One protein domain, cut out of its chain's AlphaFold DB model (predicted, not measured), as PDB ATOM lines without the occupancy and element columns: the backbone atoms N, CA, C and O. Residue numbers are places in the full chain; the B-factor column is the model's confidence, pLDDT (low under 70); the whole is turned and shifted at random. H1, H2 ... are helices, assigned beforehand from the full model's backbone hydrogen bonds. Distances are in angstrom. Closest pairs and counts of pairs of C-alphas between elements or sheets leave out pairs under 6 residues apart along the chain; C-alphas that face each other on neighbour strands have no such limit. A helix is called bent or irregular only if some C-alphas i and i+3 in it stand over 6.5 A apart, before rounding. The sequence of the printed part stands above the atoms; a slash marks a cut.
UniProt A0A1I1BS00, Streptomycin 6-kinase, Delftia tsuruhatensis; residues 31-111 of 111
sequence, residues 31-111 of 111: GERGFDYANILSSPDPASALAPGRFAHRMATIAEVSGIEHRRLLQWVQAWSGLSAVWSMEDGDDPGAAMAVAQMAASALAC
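AT A GLANCE: This is residues 31 to 111 of the 111 residues of the protein "Streptomycin 6-kinase" of Delftia tsuruhatensis (UniProt A0A1I1BS00). A helical hairpin of two long helices, H4 and H5 side by side, has a second pair of helices, H1 and H3, on one side of it; H1 runs crosswise under the hairpin and H3 lies alongside H1. The short H2 sits at the corner where the chain leaves H1. The printed part has 81 residues with five named helices, in the order H1, H2, H3, H4, H5, and no named strand; the class is all helix. The whole is compact, with a radius of gyration of the C-alphas of 12.0 A, and its C-alphas span 37 by 30 by 24 A.

IN THESE COORDINATES: H1 is residues 35 to 42, 13.0 A long, and begins at C-alpha 35 at (92.352, 117.984, 67.159). It is irregular, but only just: C-alphas 36 and 39 are 6.8 A apart. H2 is residues 46 to 49, 5.0 A long. H3 is residues 54 to 66, 17.9 A long. H4, the longest helix, is residues 70 to 91, 31.4 A from C-alpha 70 at (101.172, 123.296, 74.509) to C-alpha 91. H5 is residues 96 to 110, 21.1 A long, and ends at C-alpha 110 at (99.139, 119.029, 86.131).

HOW THE PARTS SIT: H1 is the hub and touches the four other helices. It touches residues 73 to 81 of H4, the same way at a steep tilt of 67 degrees, only just short of about perpendicular; the closest C-alphas, of Ala 38 and Val 77, are 4.6 A apart. It touches residues 97 to 101 of H5, opposite ways at a steep tilt of 63 degrees, closest at the C-alphas of Ser 42 and Val 101, 6.9 A. H1 and H3 touch at a shallow tilt of 24 degrees, opposite ways, closest at the C-alphas of Leu 41 and Phe 55, 6.4 A. H1 and H2 touch only at the corner, and only just, with 3 pairs of C-alphas within 8 A; the closest are those of Ser 42 and Ala 49, 5.1 A. H4 and H5 form a hairpin, opposite ways at a shallow tilt of 24 degrees, with the closest C-alphas, of Gln 78 and Ala 102, 4.5 A apart. Residues 59 to 63 of H3 touch residues 70 to 74 of H4 at a steep tilt of 57 degrees, closest at the C-alphas of Ala 63 and His 70, 5.8 A. H2 and H4 are apart. In H3, H4 and H5 every O i to N i+4 pair is within hydrogen-bond range; in H1 it is 0 of 4, with 4 of 5 O i to N i+3 pairs within range, and H2 is too short for an O i to N i+4 pair.

THE WHOLE: The two C-alphas farthest apart, of Gly 67 and Gly 92, are 37.1 A from each other. The printed part has no cut, and the four links between the helices are tight. Residue 111 is the chain's last. The mean pLDDT of the printed part is 95.7, and no printed residue is under 70.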
ATOM      1  N   GLY A  31      86.218 122.241  62.929       95.00
ATOM      2  CA  GLY A  31      86.454 122.277  64.368       95.00
ATOM      3  C   GLY A  31      87.693 123.059  64.771       95.00
ATOM      4  O   GLY A  31      88.118 124.002  64.100       95.00
ATOM      5  N   GLU A  32      88.261 122.708  65.916       96.06
ATOM      6  CA  GLU A  32      89.500 123.312  66.381       96.06
ATOM      7  C   GLU A  32      90.721 122.569  65.835       96.06
ATOM      8  O   GLU A  32      90.832 121.355  65.967       96.06
ATOM      9  N   ARG A  33      91.683 123.318  65.283       94.38
ATOM     10  CA  ARG A  33      92.883 122.776  64.627       94.38
ATOM     11  C   ARG A  33      93.776 121.887  65.503       94.38
ATOM     12  O   ARG A  33      94.577 121.144  64.959       94.38
ATOM     13  N   GLY A  34      93.678 121.976  66.833       94.38
ATOM     14  CA  GLY A  34      94.462 121.132  67.745       94.38
ATOM     15  C   GLY A  34      94.097 119.650  67.664       94.38
ATOM     16  O   GLY A  34      94.947 118.806  67.929       94.38
ATOM     17  N   PHE A  35      92.867 119.346  67.244       95.06
ATOM     18  CA  PHE A  35      92.352 117.984  67.159       95.06
ATOM     19  C   PHE A  35      93.163 117.081  66.219       95.06
ATOM     20  O   PHE A  35      93.529 115.978  66.614       95.06
ATOM     21  N   ASP A  36      93.513 117.563  65.020       95.38
ATOM     22  CA  ASP A  36      94.190 116.753  63.989       95.38
ATOM     23  C   ASP A  36      95.564 116.228  64.420       95.38
ATOM     24  O   ASP A  36      96.077 115.271  63.847       95.38
ATOM     25  N   TYR A  37      96.168 116.821  65.446       95.62
ATOM     26  CA  TYR A  37      97.465 116.380  65.939       95.62
ATOM     27  C   TYR A  37      97.366 115.276  66.994       95.62
ATOM     28  O   TYR A  37      98.364 114.604  67.251       95.62
ATOM     29  N   ALA A  38      96.197 115.065  67.606       94.88
ATOM     30  CA  ALA A  38      96.057 114.171  68.754       94.88
ATOM     31  C   ALA A  38      96.416 112.713  68.412       94.88
ATOM     32  O   ALA A  38      97.147 112.059  69.156       94.88
ATOM     33  N   ASN A  39      95.983 112.241  67.240       91.94
ATOM     34  CA  ASN A  39      96.243 110.886  66.742       91.94
ATOM     35  C   ASN A  39      97.736 110.587  66.499       91.94
ATOM     36  O   ASN A  39      98.182 109.438  66.578       91.94
ATOM     37  N   ILE A  40      98.539 111.618  66.221       93.69
ATOM     38  CA  ILE A  40      99.968 111.472  65.912       93.69
ATOM     39  C   ILE A  40     100.737 110.946  67.132       93.69
ATOM     40  O   ILE A  40     101.709 110.199  66.983       93.69
ATOM     41  N   LEU A  41     100.303 111.300  68.346       94.00
ATOM     42  CA  LEU A  41     100.986 110.919  69.584       94.00
ATOM     43  C   LEU A  41     100.877 109.414  69.855       94.00
ATOM     44  O   LEU A  41     101.846 108.831  70.340       94.00
ATOM     45  N   SER A  42      99.768 108.795  69.451       90.44
ATOM     46  CA  SER A  42      99.510 107.355  69.591       90.44
ATOM     47  C   SER A  42     100.025 106.518  68.411       90.44
ATOM     48  O   SER A  42     100.005 105.294  68.469       90.44
ATOM     49  N   SER A  43     100.518 107.153  67.342       90.81
ATOM     50  CA  SER A  43     101.015 106.472  66.137       90.81
ATOM     51  C   SER A  43     102.490 106.032  66.240       90.81
ATOM     52  O   SER A  43     103.282 106.660  66.942       90.81
ATOM     53  N   PRO A  44     102.963 105.066  65.435       92.94
ATOM     54  CA  PRO A  44     102.167 104.128  64.651       92.94
ATOM     55  C   PRO A  44     101.603 102.963  65.466       92.94
ATOM     56  O   PRO A  44     100.603 102.375  65.076       92.94
ATOM     57  N   ASP A  45     102.227 102.663  66.598       93.50
ATOM     58  CA  ASP A  45     101.912 101.523  67.443       93.50
ATOM     59  C   ASP A  45     102.203 101.859  68.922       93.50
ATOM     60  O   ASP A  45     102.932 102.824  69.204       93.50
ATOM     61  N   PRO A  46     101.686 101.064  69.877       93.38
ATOM     62  CA  PRO A  46     101.906 101.285  71.304       93.38
ATOM     63  C   PRO A  46     103.376 101.323  71.730       93.38
ATOM     64  O   PRO A  46     103.750 102.166  72.544       93.38
ATOM     65  N   ALA A  47     104.233 100.451  71.190       95.06
ATOM     66  CA  ALA A  47     105.641 100.405  71.579       95.06
ATOM     67  C   ALA A  47     106.361 101.697  71.169       95.06
ATOM     68  O   ALA A  47     107.136 102.256  71.947       95.06
ATOM     69  N   SER A  48     106.043 102.220  69.984       93.75
ATOM     70  CA  SER A  48     106.527 103.519  69.524       93.75
ATOM     71  C   SER A  48     105.966 104.678  70.349       93.75
ATOM     72  O   SER A  48     106.724 105.562  70.743       93.75
ATOM     73  N   ALA A  49     104.654 104.708  70.604       93.75
ATOM     74  CA  ALA A  49     103.994 105.800  71.325       93.75
ATOM     75  C   ALA A  49     104.470 105.919  72.784       93.75
ATOM     76  O   ALA A  49     104.646 107.029  73.292       93.75
ATOM     77  N   LEU A  50     104.719 104.778  73.430       95.69
ATOM     78  CA  LEU A  50     105.118 104.678  74.836       95.69
ATOM     79  C   LEU A  50     106.639 104.634  75.041       95.69
ATOM     80  O   LEU A  50     107.104 104.546  76.179       95.69
ATOM     81  N   ALA A  51     107.431 104.712  73.968       97.00
ATOM     82  CA  ALA A  51     108.883 104.749  74.076       97.00
ATOM     83  C   ALA A  51     109.338 105.949  74.941       97.00
ATOM     84  O   ALA A  51     108.830 107.066  74.765       97.00
ATOM     85  N   PRO A  52     110.313 105.764  75.854       96.62
ATOM     86  CA  PRO A  52     110.762 106.823  76.754       96.62
ATOM     87  C   PRO A  52     111.121 108.119  76.016       96.62
ATOM     88  O   PRO A  52     111.868 108.116  75.041       96.62
ATOM     89  N   GLY A  53     110.561 109.242  76.471       95.94
ATOM     90  CA  GLY A  53     110.792 110.569  75.887       95.94
ATOM     91  C   GLY A  53     110.087 110.838  74.550       95.94
ATOM     92  O   GLY A  53     110.031 111.994  74.127       95.94
ATOM     93  N   ARG A  54     109.488 109.828  73.898       95.56
ATOM     94  CA  ARG A  54     108.841 109.993  72.587       95.56
ATOM     95  C   ARG A  54     107.653 110.945  72.637       95.56
ATOM     96  O   ARG A  54     107.549 111.816  71.775       95.56
ATOM     97  N   PHE A  55     106.796 110.794  73.646       96.38
ATOM     98  CA  PHE A  55     105.634 111.657  73.857       96.38
ATOM     99  C   PHE A  55     106.048 113.129  73.971       96.38
ATOM    100  O   PHE A  55     105.587 113.959  73.194       96.38
ATOM    101  N   ALA A  56     106.979 113.438  74.881       96.06
ATOM    102  CA  ALA A  56     107.457 114.801  75.111       96.06
ATOM    103  C   ALA A  56     108.108 115.403  73.857       96.06
ATOM    104  O   ALA A  56     107.827 116.546  73.503       96.06
ATOM    105  N   HIS A  57     108.927 114.619  73.149       96.50
ATOM    106  CA  HIS A  57     109.560 115.061  71.909       96.50
ATOM    107  C   HIS A  57     108.526 115.408  70.828       96.50
ATOM    108  O   HIS A  57     108.564 116.503  70.275       96.50
ATOM    109  N   ARG A  58     107.561 114.517  70.562       96.19
ATOM    110  CA  ARG A  58     106.511 114.771  69.564       96.19
ATOM    111  C   ARG A  58     105.621 115.945  69.946       96.19
ATOM    112  O   ARG A  58     105.311 116.757  69.082       96.19
ATOM    113  N   MET A  59     105.238 116.051  71.217       97.06
ATOM    114  CA  MET A  59     104.457 117.181  71.722       97.06
ATOM    115  C   MET A  59     105.166 118.514  71.472       97.06
ATOM    116  O   MET A  59     104.544 119.442  70.959       97.06
ATOM    117  N   ALA A  60     106.467 118.591  71.765       96.62
ATOM    118  CA  ALA A  60     107.268 119.785  71.508       96.62
ATOM    119  C   ALA A  60     107.338 120.117  70.010       96.62
ATOM    120  O   ALA A  60     107.048 121.247  69.626       96.62
ATOM    121  N   THR A  61     107.633 119.129  69.156       97.44
ATOM    122  CA  THR A  61     107.682 119.322  67.697       97.44
ATOM    123  C   THR A  61     106.339 119.786  67.132       97.44
ATOM    124  O   THR A  61     106.293 120.703  66.317       97.44
ATOM    125  N   ILE A  62     105.230 119.184  67.566       96.94
ATOM    126  CA  ILE A  62     103.889 119.566  67.113       96.94
ATOM    127  C   ILE A  62     103.566 120.996  67.552       96.94
ATOM    128  O   ILE A  62     103.067 121.777  66.741       96.94
ATOM    129  N   ALA A  63     103.844 121.355  68.806       97.06
ATOM    130  CA  ALA A  63     103.604 122.704  69.313       97.06
ATOM    131  C   ALA A  63     104.407 123.753  68.528       97.06
ATOM    132  O   ALA A  63     103.844 124.766  68.111       97.06
ATOM    133  N   GLU A  64     105.685 123.474  68.260       97.94
ATOM    134  CA  GLU A  64     106.571 124.337  67.474       97.94
ATOM    135  C   GLU A  64     106.062 124.534  66.040       97.94
ATOM    136  O   GLU A  64     105.871 125.667  65.603       97.94
ATOM    137  N   VAL A  65     105.779 123.443  65.319       97.12
ATOM    138  CA  VAL A  65     105.374 123.499  63.903       97.12
ATOM    139  C   VAL A  65     103.972 124.091  63.727       97.12
ATOM    140  O   VAL A  65     103.726 124.849  62.791       97.12
ATOM    141  N   SER A  66     103.031 123.756  64.613       95.56
ATOM    142  CA  SER A  66     101.637 124.210  64.495       95.56
ATOM    143  C   SER A  66     101.397 125.617  65.058       95.56
ATOM    144  O   SER A  66     100.379 126.254  64.741       95.56
ATOM    145  N   GLY A  67     102.291 126.098  65.931       97.00
ATOM    146  CA  GLY A  67     102.092 127.312  66.720       97.00
ATOM    147  C   GLY A  67     100.867 127.232  67.638       97.00
ATOM    148  O   GLY A  67     100.214 128.248  67.888       97.00
ATOM    149  N   ILE A  68     100.469 126.027  68.057       96.62
ATOM    150  CA  ILE A  68      99.385 125.811  69.021       96.62
ATOM    151  C   ILE A  68      99.992 125.738  70.418       96.62
ATOM    152  O   ILE A  68     101.036 125.129  70.637       96.62
ATOM    153  N   GLU A  69      99.316 126.372  71.370       96.69
ATOM    154  CA  GLU A  69      99.734 126.381  72.764       96.69
ATOM    155  C   GLU A  69      99.768 124.949  73.335       96.69
ATOM    156  O   GLU A  69      98.886 124.122  73.081       96.69
ATOM    157  N   HIS A  70     100.833 124.650  74.080       96.00
ATOM    158  CA  HIS A  70     101.172 123.296  74.509       96.00
ATOM    159  C   HIS A  70     100.081 122.669  75.388       96.00
ATOM    160  O   HIS A  70      99.681 121.525  75.167       96.00
ATOM    161  N   ARG A  71      99.543 123.423  76.355       96.94
ATOM    162  CA  ARG A  71      98.443 122.976  77.219       96.94
ATOM    163  C   ARG A  71      97.190 122.670  76.397       96.94
ATOM    164  O   ARG A  71      96.526 121.671  76.677       96.94
ATOM    165  N   ARG A  72      96.876 123.451  75.358       97.06
ATOM    166  CA  ARG A  72      95.728 123.175  74.480       97.06
ATOM    167  C   ARG A  72      95.891 121.886  73.675       97.06
ATOM    168  O   ARG A  72      94.927 121.132  73.557       97.06
ATOM    169  N   LEU A  73      97.089 121.599  73.165       97.38
ATOM    170  CA  LEU A  73      97.374 120.317  72.508       97.38
ATOM    171  C   LEU A  73      97.210 119.144  73.477       97.38
ATOM    172  O   LEU A  73      96.545 118.168  73.140       97.38
ATOM    173  N   LEU A  74      97.743 119.256  74.697       97.56
ATOM    174  CA  LEU A  74      97.607 118.211  75.714       97.56
ATOM    175  C   LEU A  74      96.140 117.915  76.061       97.56
ATOM    176  O   LEU A  74      95.779 116.753  76.224       97.56
ATOM    177  N   GLN A  75      95.283 118.939  76.132       97.75
ATOM    178  CA  GLN A  75      93.841 118.752  76.345       97.75
ATOM    179  C   GLN A  75      93.196 117.931  75.220       97.75
ATOM    180  O   GLN A  75      92.399 117.034  75.496       97.75
ATOM    181  N   TRP A  76      93.558 118.203  73.962       97.44
ATOM    182  CA  TRP A  76      93.072 117.427  72.818       97.44
ATOM    183  C   TRP A  76      93.593 115.994  72.824       97.44
ATOM    184  O   TRP A  76      92.812 115.070  72.611       97.44
ATOM    185  N   VAL A  77      94.876 115.794  73.134       97.12
ATOM    186  CA  VAL A  77      95.472 114.458  73.266       97.12
ATOM    187  C   VAL A  77      94.777 113.658  74.366       97.12
ATOM    188  O   VAL A  77      94.445 112.496  74.143       97.12
ATOM    189  N   GLN A  78      94.505 114.265  75.523       97.56
ATOM    190  CA  GLN A  78      93.800 113.607  76.624       97.56
ATOM    191  C   GLN A  78      92.379 113.194  76.218       97.56
ATOM    192  O   GLN A  78      92.006 112.038  76.406       97.56
ATOM    193  N   ALA A  79      91.601 114.119  75.645       96.88
ATOM    194  CA  ALA A  79      90.228 113.850  75.222       96.88
ATOM    195  C   ALA A  79      90.165 112.754  74.146       96.88
ATOM    196  O   ALA A  79      89.382 111.812  74.261       96.88
ATOM    197  N   TRP A  80      91.023 112.849  73.130       95.88
ATOM    198  CA  TRP A  80      91.079 111.886  72.037       95.88
ATOM    199  C   TRP A  80      91.533 110.499  72.489       95.88
ATOM    200  O   TRP A  80      90.923 109.501  72.125       95.88
ATOM    201  N   SER A  81      92.566 110.426  73.330       96.06
ATOM    202  CA  SER A  81      93.054 109.145  73.850       96.06
ATOM    203  C   SER A  81      92.014 108.478  74.755       96.06
ATOM    204  O   SER A  81      91.876 107.259  74.737       96.06
ATOM    205  N   GLY A  82      91.228 109.268  75.496       96.56
ATOM    206  CA  GLY A  82      90.067 108.765  76.232       96.56
ATOM    207  C   GLY A  82      88.994 108.175  75.312       96.56
ATOM    208  O   GLY A  82      88.515 107.076  75.572       96.56
ATOM    209  N   LEU A  83      88.655 108.862  74.216       95.44
ATOM    210  CA  LEU A  83      87.703 108.356  73.220       95.44
ATOM    211  C   LEU A  83      88.214 107.082  72.530       95.44
ATOM    212  O   LEU A  83      87.479 106.107  72.428       95.44
ATOM    213  N   SER A  84      89.485 107.062  72.129       93.81
ATOM    214  CA  SER A  84      90.123 105.885  71.531       93.81
ATOM    215  C   SER A  84      90.112 104.684  72.477       93.81
ATOM    216  O   SER A  84      89.877 103.570  72.023       93.81
ATOM    217  N   ALA A  85      90.313 104.897  73.781       96.12
ATOM    218  CA  ALA A  85      90.211 103.829  74.771       96.12
ATOM    219  C   ALA A  85      88.783 103.264  74.868       96.12
ATOM    220  O   ALA A  85      88.628 102.056  75.015       96.12
ATOM    221  N   VAL A  86      87.748 104.110  74.772       97.50
ATOM    222  CA  VAL A  86      86.345 103.657  74.752       97.50
ATOM    223  C   VAL A  86      86.079 102.786  73.527       97.50
ATOM    224  O   VAL A  86      85.530 101.702  73.688       97.50
ATOM    225  N   TRP A  87      86.531 103.196  72.340       95.56
ATOM    226  CA  TRP A  87      86.375 102.384  71.128       95.56
ATOM    227  C   TRP A  87      87.067 101.026  71.239       95.56
ATOM    228  O   TRP A  87      86.438 100.014  70.959       95.56
ATOM    229  N   SER A  88      88.303 100.972  71.753       94.56
ATOM    230  CA  SER A  88      88.972  99.690  72.018       94.56
ATOM    231  C   SER A  88      88.140  98.784  72.930       94.56
ATOM    232  O   SER A  88      88.000  97.599  72.653       94.56
ATOM    233  N   MET A  89      87.538  99.329  73.993       97.00
ATOM    234  CA  MET A  89      86.679  98.544  74.888       97.00
ATOM    235  C   MET A  89      85.400  98.049  74.199       97.00
ATOM    236  O   MET A  89      84.968  96.930  74.473       97.00
ATOM    237  N   GLU A  90      84.786  98.866  73.339       97.44
ATOM    238  CA  GLU A  90      83.589  98.500  72.569       97.44
ATOM    239  C   GLU A  90      83.881  97.395  71.543       97.44
ATOM    240  O   GLU A  90      83.066  96.483  71.385       97.44
ATOM    241  N   ASP A  91      85.062  97.431  70.921       95.94
ATOM    242  CA  ASP A  91      85.520  96.441  69.939       95.94
ATOM    243  C   ASP A  91      86.103  95.165  70.586       95.94
ATOM    244  O   ASP A  91      86.322  94.158  69.909       95.94
ATOM    245  N   GLY A  92      86.303  95.163  71.909       96.25
ATOM    246  CA  GLY A  92      86.884  94.041  72.658       96.25
ATOM    247  C   GLY A  92      88.415  93.962  72.602       96.25
ATOM    248  O   GLY A  92      88.985  92.933  72.972       96.25
ATOM    249  N   ASP A  93      89.067  95.040  72.173       95.12
ATOM    250  CA  ASP A  93      90.518  95.208  72.120       95.12
ATOM    251  C   ASP A  93      91.093  95.753  73.444       95.12
ATOM    252  O   ASP A  93      90.379  96.246  74.320       95.12
ATOM    253  N   ASP A  94      92.420  95.689  73.602       94.06
ATOM    254  CA  ASP A  94      93.117  96.251  74.767       94.06
ATOM    255  C   ASP A  94      93.185  97.796  74.704       94.06
ATOM    256  O   ASP A  94      93.872  98.345  73.836       94.06
ATOM    257  N   PRO A  95      92.561  98.532  75.649       95.69
ATOM    258  CA  PRO A  95      92.622  99.994  75.693       95.69
ATOM    259  C   PRO A  95      93.930 100.535  76.298       95.69
ATOM    260  O   PRO A  95      94.115 101.755  76.370       95.69
ATOM    261  N   GLY A  96      94.833  99.669  76.778       95.81
ATOM    262  CA  GLY A  96      95.977 100.038  77.615       95.81
ATOM    263  C   GLY A  96      96.882 101.114  77.014       95.81
ATOM    264  O   GLY A  96      97.291 102.043  77.714       95.81
ATOM    265  N   ALA A  97      97.143 101.052  75.708       93.69
ATOM    266  CA  ALA A  97      97.966 102.046  75.021       93.69
ATOM    267  C   ALA A  97      97.316 103.439  75.013       93.69
ATOM    268  O   ALA A  97      97.955 104.429  75.379       93.69
ATOM    269  N   ALA A  98      96.034 103.516  74.648       95.12
ATOM    270  CA  ALA A  98      95.284 104.767  74.617       95.12
ATOM    271  C   ALA A  98      95.145 105.360  76.030       95.12
ATOM    272  O   ALA A  98      95.395 106.549  76.239       95.12
ATOM    273  N   MET A  99      94.863 104.525  77.034       97.12
ATOM    274  CA  MET A  99      94.818 104.954  78.436       97.12
ATOM    275  C   MET A  99      96.167 105.494  78.929       97.12
ATOM    276  O   MET A  99      96.208 106.518  79.612       97.12
ATOM    277  N   ALA A 100      97.280 104.853  78.562       97.00
ATOM    278  CA  ALA A 100      98.613 105.319  78.931       97.00
ATOM    279  C   ALA A 100      98.938 106.689  78.311       97.00
ATOM    280  O   ALA A 100      99.456 107.568  79.004       97.00
ATOM    281  N   VAL A 101      98.580 106.920  77.042       97.00
ATOM    282  CA  VAL A 101      98.733 108.239  76.399       97.00
ATOM    283  C   VAL A 101      97.847 109.293  77.068       97.00
ATOM    284  O   VAL A 101      98.327 110.392  77.363       97.00
ATOM    285  N   ALA A 102      96.596 108.954  77.395       97.19
ATOM    286  CA  ALA A 102      95.704 109.841  78.141       97.19
ATOM    287  C   ALA A 102      96.303 110.234  79.504       97.19
ATOM    288  O   ALA A 102      96.250 111.403  79.893       97.19
ATOM    289  N   GLN A 103      96.925 109.279  80.204       97.44
ATOM    290  CA  GLN A 103      97.579 109.510  81.491       97.44
ATOM    291  C   GLN A 103      98.834 110.382  81.359       97.44
ATOM    292  O   GLN A 103      99.024 111.284  82.174       97.44
ATOM    293  N   MET A 104      99.668 110.174  80.334       97.12
ATOM    294  CA  MET A 104     100.823 111.042  80.064       97.12
ATOM    295  C   MET A 104     100.388 112.491  79.816       97.12
ATOM    296  O   MET A 104     100.978 113.416  80.379       97.12
ATOM    297  N   ALA A 105      99.321 112.693  79.036       97.31
ATOM    298  CA  ALA A 105      98.758 114.018  78.806       97.31
ATOM    299  C   ALA A 105      98.194 114.639  80.096       97.31
ATOM    300  O   ALA A 105      98.463 115.805  80.383       97.31
ATOM    301  N   ALA A 106      97.476 113.854  80.907       97.69
ATOM    302  CA  ALA A 106      96.943 114.292  82.197       97.69
ATOM    303  C   ALA A 106      98.050 114.744  83.160       97.69
ATOM    304  O   ALA A 106      97.952 115.809  83.767       97.69
ATOM    305  N   SER A 107      99.119 113.952  83.274       97.31
ATOM    306  CA  SER A 107     100.269 114.271  84.118       97.31
ATOM    307  C   SER A 107     100.970 115.549  83.652       97.31
ATOM    308  O   SER A 107     101.269 116.402  84.480       97.31
ATOM    309  N   ALA A 108     101.160 115.730  82.342       96.00
ATOM    310  CA  ALA A 108     101.768 116.940  81.788       96.00
ATOM    311  C   ALA A 108     100.899 118.204  81.955       96.00
ATOM    312  O   ALA A 108     101.436 119.305  81.998       96.00
ATOM    313  N   LEU A 109      99.570 118.071  82.056       96.75
ATOM    314  CA  LEU A 109      98.648 119.188  82.322       96.75
ATOM    315  C   LEU A 109      98.655 119.662  83.783       96.75
ATOM    316  O   LEU A 109      98.210 120.784  84.059       96.75
ATOM    317  N   ALA A 110      99.080 118.784  84.695       94.12
ATOM    318  CA  ALA A 110      99.139 119.029  86.131       94.12
ATOM    319  C   ALA A 110     100.465 119.666  86.591       94.12
ATOM    320  O   ALA A 110     100.545 120.109  87.736       94.12
ATOM    321  N   CYS A 111     101.479 119.694  85.719       83.38
ATOM    322  CA  CYS A 111     102.731 120.431  85.905       83.38
ATOM    323  C   CYS A 111     102.577 121.902  85.497       83.38
ATOM    324  O   CYS A 111     103.246 122.737  86.140       83.38
TER     325      CYS A 111